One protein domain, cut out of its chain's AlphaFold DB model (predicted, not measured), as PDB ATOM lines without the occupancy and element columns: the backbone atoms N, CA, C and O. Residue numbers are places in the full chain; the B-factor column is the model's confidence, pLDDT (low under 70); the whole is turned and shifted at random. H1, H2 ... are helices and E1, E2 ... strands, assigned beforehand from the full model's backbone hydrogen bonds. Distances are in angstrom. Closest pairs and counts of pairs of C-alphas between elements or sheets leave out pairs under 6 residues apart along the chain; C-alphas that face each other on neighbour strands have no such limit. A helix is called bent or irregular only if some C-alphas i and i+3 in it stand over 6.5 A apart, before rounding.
ATOM      1  N   ILE A  30     -47.129   4.634  41.388       91.00
ATOM      2  CA  ILE A  30     -47.096   4.421  39.948       91.00
ATOM      3  C   ILE A  30     -48.519   4.230  39.436       91.00
ATOM      4  O   ILE A  30     -49.334   3.547  40.057       91.00
ATOM      5  N   SER A  31     -48.816   4.849  38.296       92.62
ATOM      6  CA  SER A  31     -50.055   4.606  37.564       92.62
ATOM      7  C   SER A  31     -49.801   3.561  36.485       92.62
ATOM      8  O   SER A  31     -48.946   3.763  35.621       92.62
ATOM      9  N   ILE A  32     -50.557   2.470  36.531       93.31
ATOM     10  CA  ILE A  32     -50.520   1.380  35.549       93.31
ATOM     11  C   ILE A  32     -51.873   1.269  34.841       93.31
ATOM     12  O   ILE A  32     -52.894   1.715  35.374       93.31
ATOM     13  N   CYS A  33     -51.889   0.654  33.657       95.00
ATOM     14  CA  CYS A  33     -53.133   0.239  33.013       95.00
ATOM     15  C   CYS A  33     -53.343  -1.251  33.250       95.00
ATOM     16  O   CYS A  33     -52.643  -2.072  32.655       95.00
ATOM     17  N   HIS A  34     -54.304  -1.583  34.108       93.75
ATOM     18  CA  HIS A  34     -54.667  -2.964  34.392       93.75
ATOM     19  C   HIS A  34     -55.629  -3.488  33.324       93.75
ATOM     20  O   HIS A  34     -56.629  -2.824  33.017       93.75
ATOM     21  N   ALA A  35     -55.327  -4.648  32.748       93.00
ATOM     22  CA  ALA A  35     -56.155  -5.279  31.734       93.00
ATOM     23  C   ALA A  35     -57.415  -5.881  32.370       93.00
ATOM     24  O   ALA A  35     -57.356  -6.744  33.236       93.00
ATOM     25  N   THR A  36     -58.595  -5.450  31.929       91.44
ATOM     26  CA  THR A  36     -59.869  -5.976  32.463       91.44
ATOM     27  C   THR A  36     -60.393  -7.183  31.685       91.44
ATOM     28  O   THR A  36     -61.413  -7.765  32.058       91.44
ATOM     29  N   HIS A  37     -59.770  -7.490  30.542       87.00
ATOM     30  CA  HIS A  37     -60.261  -8.424  29.522       87.00
ATOM     31  C   HIS A  37     -61.657  -8.095  28.952       87.00
ATOM     32  O   HIS A  37     -62.276  -8.922  28.282       87.00
ATOM     33  N   SER A  38     -62.161  -6.878  29.167       87.94
ATOM     34  CA  SER A  38     -63.411  -6.410  28.570       87.94
ATOM     35  C   SER A  38     -63.176  -5.843  27.172       87.94
ATOM     36  O   SER A  38     -62.325  -4.980  26.980       87.94
ATOM     37  N   GLN A  39     -63.989  -6.248  26.192       83.56
ATOM     38  CA  GLN A  39     -63.930  -5.669  24.841       83.56
ATOM     39  C   GLN A  39     -64.311  -4.182  24.812       83.56
ATOM     40  O   GLN A  39     -63.789  -3.426  23.997       83.56
ATOM     41  N   SER A  40     -65.222  -3.754  25.690       85.44
ATOM     42  CA  SER A  40     -65.710  -2.372  25.740       85.44
ATOM     43  C   SER A  40     -64.836  -1.446  26.582       85.44
ATOM     44  O   SER A  40     -64.873  -0.237  26.385       85.44
ATOM     45  N   ASN A  41     -64.090  -1.993  27.542       86.31
ATOM     46  CA  ASN A  41     -63.215  -1.214  28.411       86.31
ATOM     47  C   ASN A  41     -61.961  -2.021  28.764       86.31
ATOM     48  O   ASN A  41     -61.869  -2.515  29.887       86.31
ATOM     49  N   PRO A  42     -61.028  -2.213  27.820       90.06
ATOM     50  CA  PRO A  42     -59.939  -3.180  27.963       90.06
ATOM     51  C   PRO A  42     -58.946  -2.832  29.073       90.06
ATOM     52  O   PRO A  42     -58.294  -3.738  29.586       90.06
ATOM     53  N   TYR A  43     -58.865  -1.562  29.480       93.12
ATOM     54  CA  TYR A  43     -57.932  -1.099  30.499       93.12
ATOM     55  C   TYR A  43     -58.599  -0.186  31.521       93.12
ATOM     56  O   TYR A  43     -59.448   0.633  31.183       93.12
ATOM     57  N   ILE A  44     -58.156  -0.284  32.772       92.38
ATOM     58  CA  ILE A  44     -58.479   0.682  33.825       92.38
ATOM     59  C   ILE A  44     -57.193   1.245  34.423       92.38
ATOM     60  O   ILE A  44     -56.226   0.518  34.646       92.38
ATOM     61  N   ALA A  45     -57.182   2.551  34.679       92.75
ATOM     62  CA  ALA A  45     -56.074   3.192  35.369       92.75
ATOM     63  C   ALA A  45     -56.112   2.821  36.856       92.75
ATOM     64  O   ALA A  45     -57.121   3.042  37.531       92.75
ATOM     65  N   VAL A  46     -55.006   2.289  37.368       91.25
ATOM     66  CA  VAL A  46     -54.838   1.981  38.791       91.25
ATOM     67  C   VAL A  46     -53.571   2.663  39.282       91.25
ATOM     68  O   VAL A  46     -52.500   2.498  38.704       91.25
ATOM     69  N   THR A  47     -53.692   3.443  40.353       92.75
ATOM     70  CA  THR A  47     -52.543   4.031  41.045       92.75
ATOM     71  C   THR A  47     -52.227   3.196  42.276       92.75
ATOM     72  O   THR A  47     -53.052   3.085  43.181       92.75
ATOM     73  N   ILE A  48     -51.035   2.613  42.302       91.19
ATOM     74  CA  ILE A  48     -50.558   1.742  43.380       91.19
ATOM     75  C   ILE A  48     -49.193   2.209  43.877       91.19
ATOM     76  O   ILE A  48     -48.512   2.983  43.210       91.19
ATOM     77  N   SER A  49     -48.765   1.727  45.040       91.56
ATOM     78  CA  SER A  49     -47.375   1.879  45.477       91.56
ATOM     79  C   SER A  49     -46.437   0.999  44.645       91.56
ATOM     80  O   SER A  49     -46.814  -0.122  44.302       91.56
ATOM     81  N   LEU A  50     -45.194   1.430  44.429       89.50
ATOM     82  CA  LEU A  50     -44.154   0.633  43.762       89.50
ATOM     83  C   LEU A  50     -43.965  -0.741  44.427       89.50
ATOM     84  O   LEU A  50     -43.817  -1.734  43.732       89.50
ATOM     85  N   SER A  51     -44.083  -0.834  45.757       89.38
ATOM     86  CA  SER A  51     -44.003  -2.109  46.492       89.38
ATOM     87  C   SER A  51     -45.173  -3.068  46.237       89.38
ATOM     88  O   SER A  51     -45.068  -4.257  46.520       89.38
ATOM     89  N   ALA A  52     -46.306  -2.570  45.735       88.69
ATOM     90  CA  ALA A  52     -47.467  -3.391  45.388       88.69
ATOM     91  C   ALA A  52     -47.424  -3.857  43.924       88.69
ATOM     92  O   ALA A  52     -48.236  -4.682  43.513       88.69
ATOM     93  N   LEU A  53     -46.463  -3.356  43.142       91.06
ATOM     94  CA  LEU A  53     -46.351  -3.644  41.719       91.06
ATOM     95  C   LEU A  53     -46.067  -5.130  41.448       91.06
ATOM     96  O   LEU A  53     -46.540  -5.670  40.454       91.06
ATOM     97  N   SER A  54     -45.394  -5.821  42.375       89.62
ATOM     98  CA  SER A  54     -45.150  -7.270  42.310       89.62
ATOM     99  C   SER A  54     -46.439  -8.098  42.159       89.62
ATOM    100  O   SER A  54     -46.450  -9.098  41.442       89.62
ATOM    101  N   ALA A  55     -47.560  -7.651  42.743       88.19
ATOM    102  CA  ALA A  55     -48.849  -8.338  42.624       88.19
ATOM    103  C   ALA A  55     -49.439  -8.299  41.199       88.19
ATOM    104  O   ALA A  55     -50.297  -9.116  40.874       88.19
ATOM    105  N   HIS A  56     -48.960  -7.387  40.349       85.69
ATOM    106  CA  HIS A  56     -49.395  -7.228  38.959       85.69
ATOM    107  C   HIS A  56     -48.481  -7.929  37.948       85.69
ATOM    108  O   HIS A  56     -48.827  -8.033  36.777       85.69
ATOM    109  N   ALA A  57     -47.344  -8.484  38.382       83.56
ATOM    110  CA  ALA A  57     -46.413  -9.190  37.497       83.56
ATOM    111  C   ALA A  57     -46.989 -10.493  36.903       83.56
ATOM    112  O   ALA A  57     -46.433 -11.049  35.958       83.56
ATOM    113  N   GLY A  58     -48.078 -11.013  37.482       84.25
ATOM    114  CA  GLY A  58     -48.723 -12.247  37.033       84.25
ATOM    115  C   GLY A  58     -49.580 -12.088  35.777       84.25
ATOM    116  O   GLY A  58     -49.780 -13.072  35.066       84.25
ATOM    117  N   ASP A  59     -50.070 -10.880  35.486       88.38
ATOM    118  CA  ASP A  59     -50.865 -10.620  34.287       88.38
ATOM    119  C   ASP A  59     -50.010  -9.934  33.230       88.38
ATOM    120  O   ASP A  59     -49.719  -8.747  33.323       88.38
ATOM    121  N   THR A  60     -49.632 -10.677  32.189       89.81
ATOM    122  CA  THR A  60     -48.792 -10.180  31.090       89.81
ATOM    123  C   THR A  60     -49.452  -9.084  30.244       89.81
ATOM    124  O   THR A  60     -48.767  -8.434  29.450       89.81
ATOM    125  N   HIS A  61     -50.768  -8.884  30.370       91.38
ATOM    126  CA  HIS A  61     -51.513  -7.888  29.598       91.38
ATOM    127  C   HIS A  61     -51.498  -6.502  30.246       91.38
ATOM    128  O   HIS A  61     -51.758  -5.519  29.542       91.38
ATOM    129  N   ASP A  62     -51.131  -6.406  31.528       92.94
ATOM    130  CA  ASP A  62     -50.961  -5.135  32.224       92.94
ATOM    131  C   ASP A  62     -49.870  -4.294  31.544       92.94
ATOM    132  O   ASP A  62     -48.790  -4.785  31.192       92.94
ATOM    133  N   ILE A  63     -50.170  -3.007  31.342       93.94
ATOM    134  CA  ILE A  63     -49.220  -2.031  30.805       93.94
ATOM    135  C   ILE A  63     -48.608  -1.300  31.992       93.94
ATOM    136  O   ILE A  63     -49.242  -0.448  32.626       93.94
ATOM    137  N   VAL A  64     -47.355  -1.639  32.275       93.88
ATOM    138  CA  VAL A  64     -46.587  -1.081  33.387       93.88
ATOM    139  C   VAL A  64     -45.472  -0.219  32.804       93.88
ATOM    140  O   VAL A  64     -44.602  -0.769  32.128       93.88
ATOM    141  N   PRO A  65     -45.449   1.106  33.042       92.56
ATOM    142  CA  PRO A  65     -44.332   1.933  32.611       92.56
ATOM    143  C   PRO A  65     -43.018   1.505  33.260       92.56
ATOM    144  O   PRO A  65     -42.981   0.992  34.382       92.56
ATOM    145  N   THR A  66     -41.919   1.802  32.570       92.12
ATOM    146  CA  THR A  66     -40.589   1.807  33.181       92.12
ATOM    147  C   THR A  66     -40.614   2.695  34.424       92.12
ATOM    148  O   THR A  66     -41.169   3.796  34.406       92.12
ATOM    149  N   ASN A  67     -40.035   2.205  35.512       89.38
ATOM    150  CA  ASN A  67     -40.095   2.858  36.811       89.38
ATOM    151  C   ASN A  67     -38.781   2.673  37.575       89.38
ATOM    152  O   ASN A  67     -37.929   1.870  37.204       89.38
ATOM    153  N   ALA A  68     -38.613   3.456  38.636       86.38
ATOM    154  CA  ALA A  68     -37.423   3.419  39.483       86.38
ATOM    155  C   ALA A  68     -37.539   2.416  40.652       86.38
ATOM    156  O   ALA A  68     -36.695   2.425  41.547       86.38
ATOM    157  N   GLY A  69     -38.594   1.594  40.679       83.06
ATOM    158  CA  GLY A  69     -38.813   0.584  41.706       83.06
ATOM    159  C   GLY A  69     -37.885  -0.622  41.556       83.06
ATOM    160  O   GLY A  69     -37.275  -0.845  40.512       83.06
ATOM    161  N   ALA A  70     -37.785  -1.421  42.621       84.25
ATOM    162  CA  ALA A  70     -37.070  -2.698  42.579       84.25
ATOM    163  C   ALA A  70     -37.851  -3.769  41.797       84.25
ATOM    164  O   ALA A  70     -37.252  -4.635  41.159       84.25
ATOM    165  N   ASP A  71     -39.184  -3.685  41.826       84.94
ATOM    166  CA  ASP A  71     -40.087  -4.605  41.147       84.94
ATOM    167  C   ASP A  71     -40.407  -4.097  39.736       84.94
ATOM    168  O   ASP A  71     -40.880  -2.980  39.557       84.94
ATOM    169  N   MET A  72     -40.153  -4.931  38.721       86.12
ATOM    170  CA  MET A  72     -40.389  -4.618  37.301       86.12
ATOM    171  C   MET A  72     -39.840  -3.246  36.844       86.12
ATOM    172  O   MET A  72     -40.579  -2.469  36.234       86.12
ATOM    173  N   PRO A  73     -38.543  -2.935  37.053       89.06
ATOM    174  CA  PRO A  73     -37.974  -1.629  36.696       89.06
ATOM    175  C   PRO A  73     -38.089  -1.321  35.198       89.06
ATOM    176  O   PRO A  73     -38.308  -0.181  34.797       89.06
ATOM    177  N   ASN A  74     -38.011  -2.354  34.355       90.94
ATOM    178  CA  ASN A  74     -38.121  -2.223  32.901       90.94
ATOM    179  C   ASN A  74     -39.571  -2.059  32.412       90.94
ATOM    180  O   ASN A  74     -39.780  -1.815  31.225       90.94
ATOM    181  N   GLY A  75     -40.559  -2.158  33.305       91.12
ATOM    182  CA  GLY A  75     -41.972  -2.167  32.954       91.12
ATOM    183  C   GLY A  75     -42.412  -3.449  32.243       91.12
ATOM    184  O   GLY A  75     -41.688  -4.447  32.201       91.12
ATOM    185  N   GLN A  76     -43.619  -3.414  31.687       92.62
ATOM    186  CA  GLN A  76     -44.266  -4.551  31.040       92.62
ATOM    187  C   GLN A  76     -45.168  -4.086  29.893       92.62
ATOM    188  O   GLN A  76     -45.786  -3.024  29.963       92.62
ATOM    189  N   ASN A  77     -45.244  -4.899  28.836       92.38
ATOM    190  CA  ASN A  77     -46.125  -4.686  27.684       92.38
ATOM    191  C   ASN A  77     -45.927  -3.317  26.986       92.38
ATOM    192  O   ASN A  77     -46.875  -2.683  26.527       92.38
ATOM    193  N   LEU A  78     -44.676  -2.858  26.884       92.69
ATOM    194  CA  LEU A  78     -44.299  -1.533  26.369       92.69
ATOM    195  C   LEU A  78     -44.174  -1.475  24.836       92.69
ATOM    196  O   LEU A  78     -43.152  -1.061  24.290       92.69
ATOM    197  N   SER A  79     -45.216  -1.895  24.116       93.50
ATOM    198  CA  SER A  79     -45.295  -1.661  22.669       93.50
ATOM    199  C   SER A  79     -45.590  -0.180  22.365       93.50
ATOM    200  O   SER A  79     -46.189   0.505  23.200       93.50
ATOM    201  N   PRO A  80     -45.259   0.340  21.166       92.38
ATOM    202  CA  PRO A  80     -45.607   1.712  20.786       92.38
ATOM    203  C   PRO A  80     -47.106   2.033  20.923       92.38
ATOM    204  O   PRO A  80     -47.464   3.135  21.332       92.38
ATOM    205  N   GLY A  81     -47.983   1.062  20.638       89.88
ATOM    206  CA  GLY A  81     -49.430   1.213  20.825       89.88
ATOM    207  C   GLY A  81     -49.828   1.315  22.300       89.88
ATOM    208  O   GLY A  81     -50.629   2.168  22.671       89.88
ATOM    209  N   ASN A  82     -49.211   0.512  23.164       91.12
ATOM    210  CA  ASN A  82     -49.513   0.505  24.597       91.12
ATOM    211  C   ASN A  82     -48.974   1.741  25.320       91.12
ATOM    212  O   ASN A  82     -49.611   2.247  26.240       91.12
ATOM    213  N   LEU A  83     -47.846   2.286  24.862       91.50
ATOM    214  CA  LEU A  83     -47.350   3.579  25.331       91.50
ATOM    215  C   LEU A  83     -48.327   4.714  25.003       91.50
ATOM    216  O   LEU A  83     -48.502   5.616  25.820       91.50
ATOM    217  N   ALA A  84     -49.003   4.658  23.850       90.62
ATOM    218  CA  ALA A  84     -50.045   5.623  23.509       90.62
ATOM    219  C   ALA A  84     -51.274   5.489  24.426       90.62
ATOM    220  O   ALA A  84     -51.813   6.502  24.864       90.62
ATOM    221  N   ILE A  85     -51.674   4.261  24.780       91.06
ATOM    222  CA  ILE A  85     -52.751   4.007  25.757       91.06
ATOM    223  C   ILE A  85     -52.369   4.552  27.137       91.06
ATOM    224  O   ILE A  85     -53.176   5.218  27.787       91.06
ATOM    225  N   LEU A  86     -51.127   4.329  27.574       91.38
ATOM    226  CA  LEU A  86     -50.631   4.850  28.843       91.38
ATOM    227  C   LEU A  86     -50.601   6.387  28.850       91.38
ATOM    228  O   LEU A  86     -51.064   7.007  29.806       91.38
ATOM    229  N   ALA A  87     -50.135   7.012  27.763       89.81
ATOM    230  CA  ALA A  87     -50.154   8.466  27.595       89.81
ATOM    231  C   ALA A  87     -51.582   9.042  27.542       89.81
ATOM    232  O   ALA A  87     -51.808  10.171  27.976       89.81
ATOM    233  N   ALA A  88     -52.550   8.260  27.058       90.00
ATOM    234  CA  ALA A  88     -53.973   8.588  27.069       90.00
ATOM    235  C   ALA A  88     -54.662   8.300  28.421       90.00
ATOM    236  O   ALA A  88     -55.882   8.425  28.525       90.00
ATOM    237  N   GLY A  89     -53.915   7.907  29.460       89.62
ATOM    238  CA  GLY A  89     -54.470   7.628  30.785       89.62
ATOM    239  C   GLY A  89     -55.300   6.345  30.834       89.62
ATOM    240  O   GLY A  89     -56.323   6.300  31.511       89.62
TER     241      GLY A  89
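AT A GLANCE: This is residues 30 to 89 of the 172 residues of an uncharacterized protein of Arthrobacter sp. PAMC25564 (UniProt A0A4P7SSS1). A two-stranded hairpin, E1 and E2, lies between two short helices: H1 folds back directly after E2, and H2 is on the other side of the hairpin. A long unnamed stretch, residues 57 to 79, winds from H1 past E1, loops out around Ala 70 and comes back to H2, and this loop and the turn of the hairpin around Ser 40 make the two ends of the longest axis. The printed part has 60 residues, with two named strands and two named helices in the order E1, E2, H1, H2; the sheet has the order E1 - E2 and is antiparallel. The class is mixed, helices and strands, with under half of the residues in named elements. The whole is compact, with a radius of gyration of the C-alphas of 10.7 A, yet elongated in outline, spanning 33 by 21 by 17 A.

HOW THE PARTS SIT: E1, residues 30 to 35, and E2, residues 43 to 49, are antiparallel neighbours and form a hairpin, with 144 degrees between their N-to-C directions. The C-alphas of Ser 31 and Thr 47 face each other at 4.3 A. N 30 and O 48 are within hydrogen-bond range at 2.8 A, and so are N 44 and O 34 at 3.0 A. A tight link joins E2 to H1, residues 50 to 56. The closest C-alphas of E1 and H1 are those of Ile 30 and Leu 50, 6.1 A apart. H1 is irregular, but only just: C-alphas 51 and 54 are 6.7 A apart. H2, residues 80 to 87, is apart from E2 and from H1. Its closest C-alphas to E1 are those of Leu 86 and Cys 33, at 6.7 A. In H2 every O i to N i+4 pair is within hydrogen-bond range, while in H1 0 of 3 are, and 3 of its 4 O i to N i+3 pairs are.

IN THESE COORDINATES: E1 runs from Ile 30, with its C-alpha at (-47.096, 4.421, 39.948), to Ala 35 and is 15.6 A long. E2 runs from Tyr 43 to Ser 49 over 18.6 A. H1 runs from Leu 50 to His 56 and H2 from Pro 80 to Ala 87, each 10.6 A from first to last C-alpha. C-alpha 87 is at (-50.154, 8.466, 27.595).

THE WHOLE: The two C-alphas farthest apart are those of Ser 40 and Ala 70, at 33.2 A. The C-alphas of Ile 30 and Gly 89, the first and last printed residues, are 12.2 A apart. The printed part has no cut. The link from E1 to E2 is short, with 7 residues, and the link from H1 to H2 is long, with 23 residues. The mean pLDDT of the printed part is 90.1, and no printed residue is under 70.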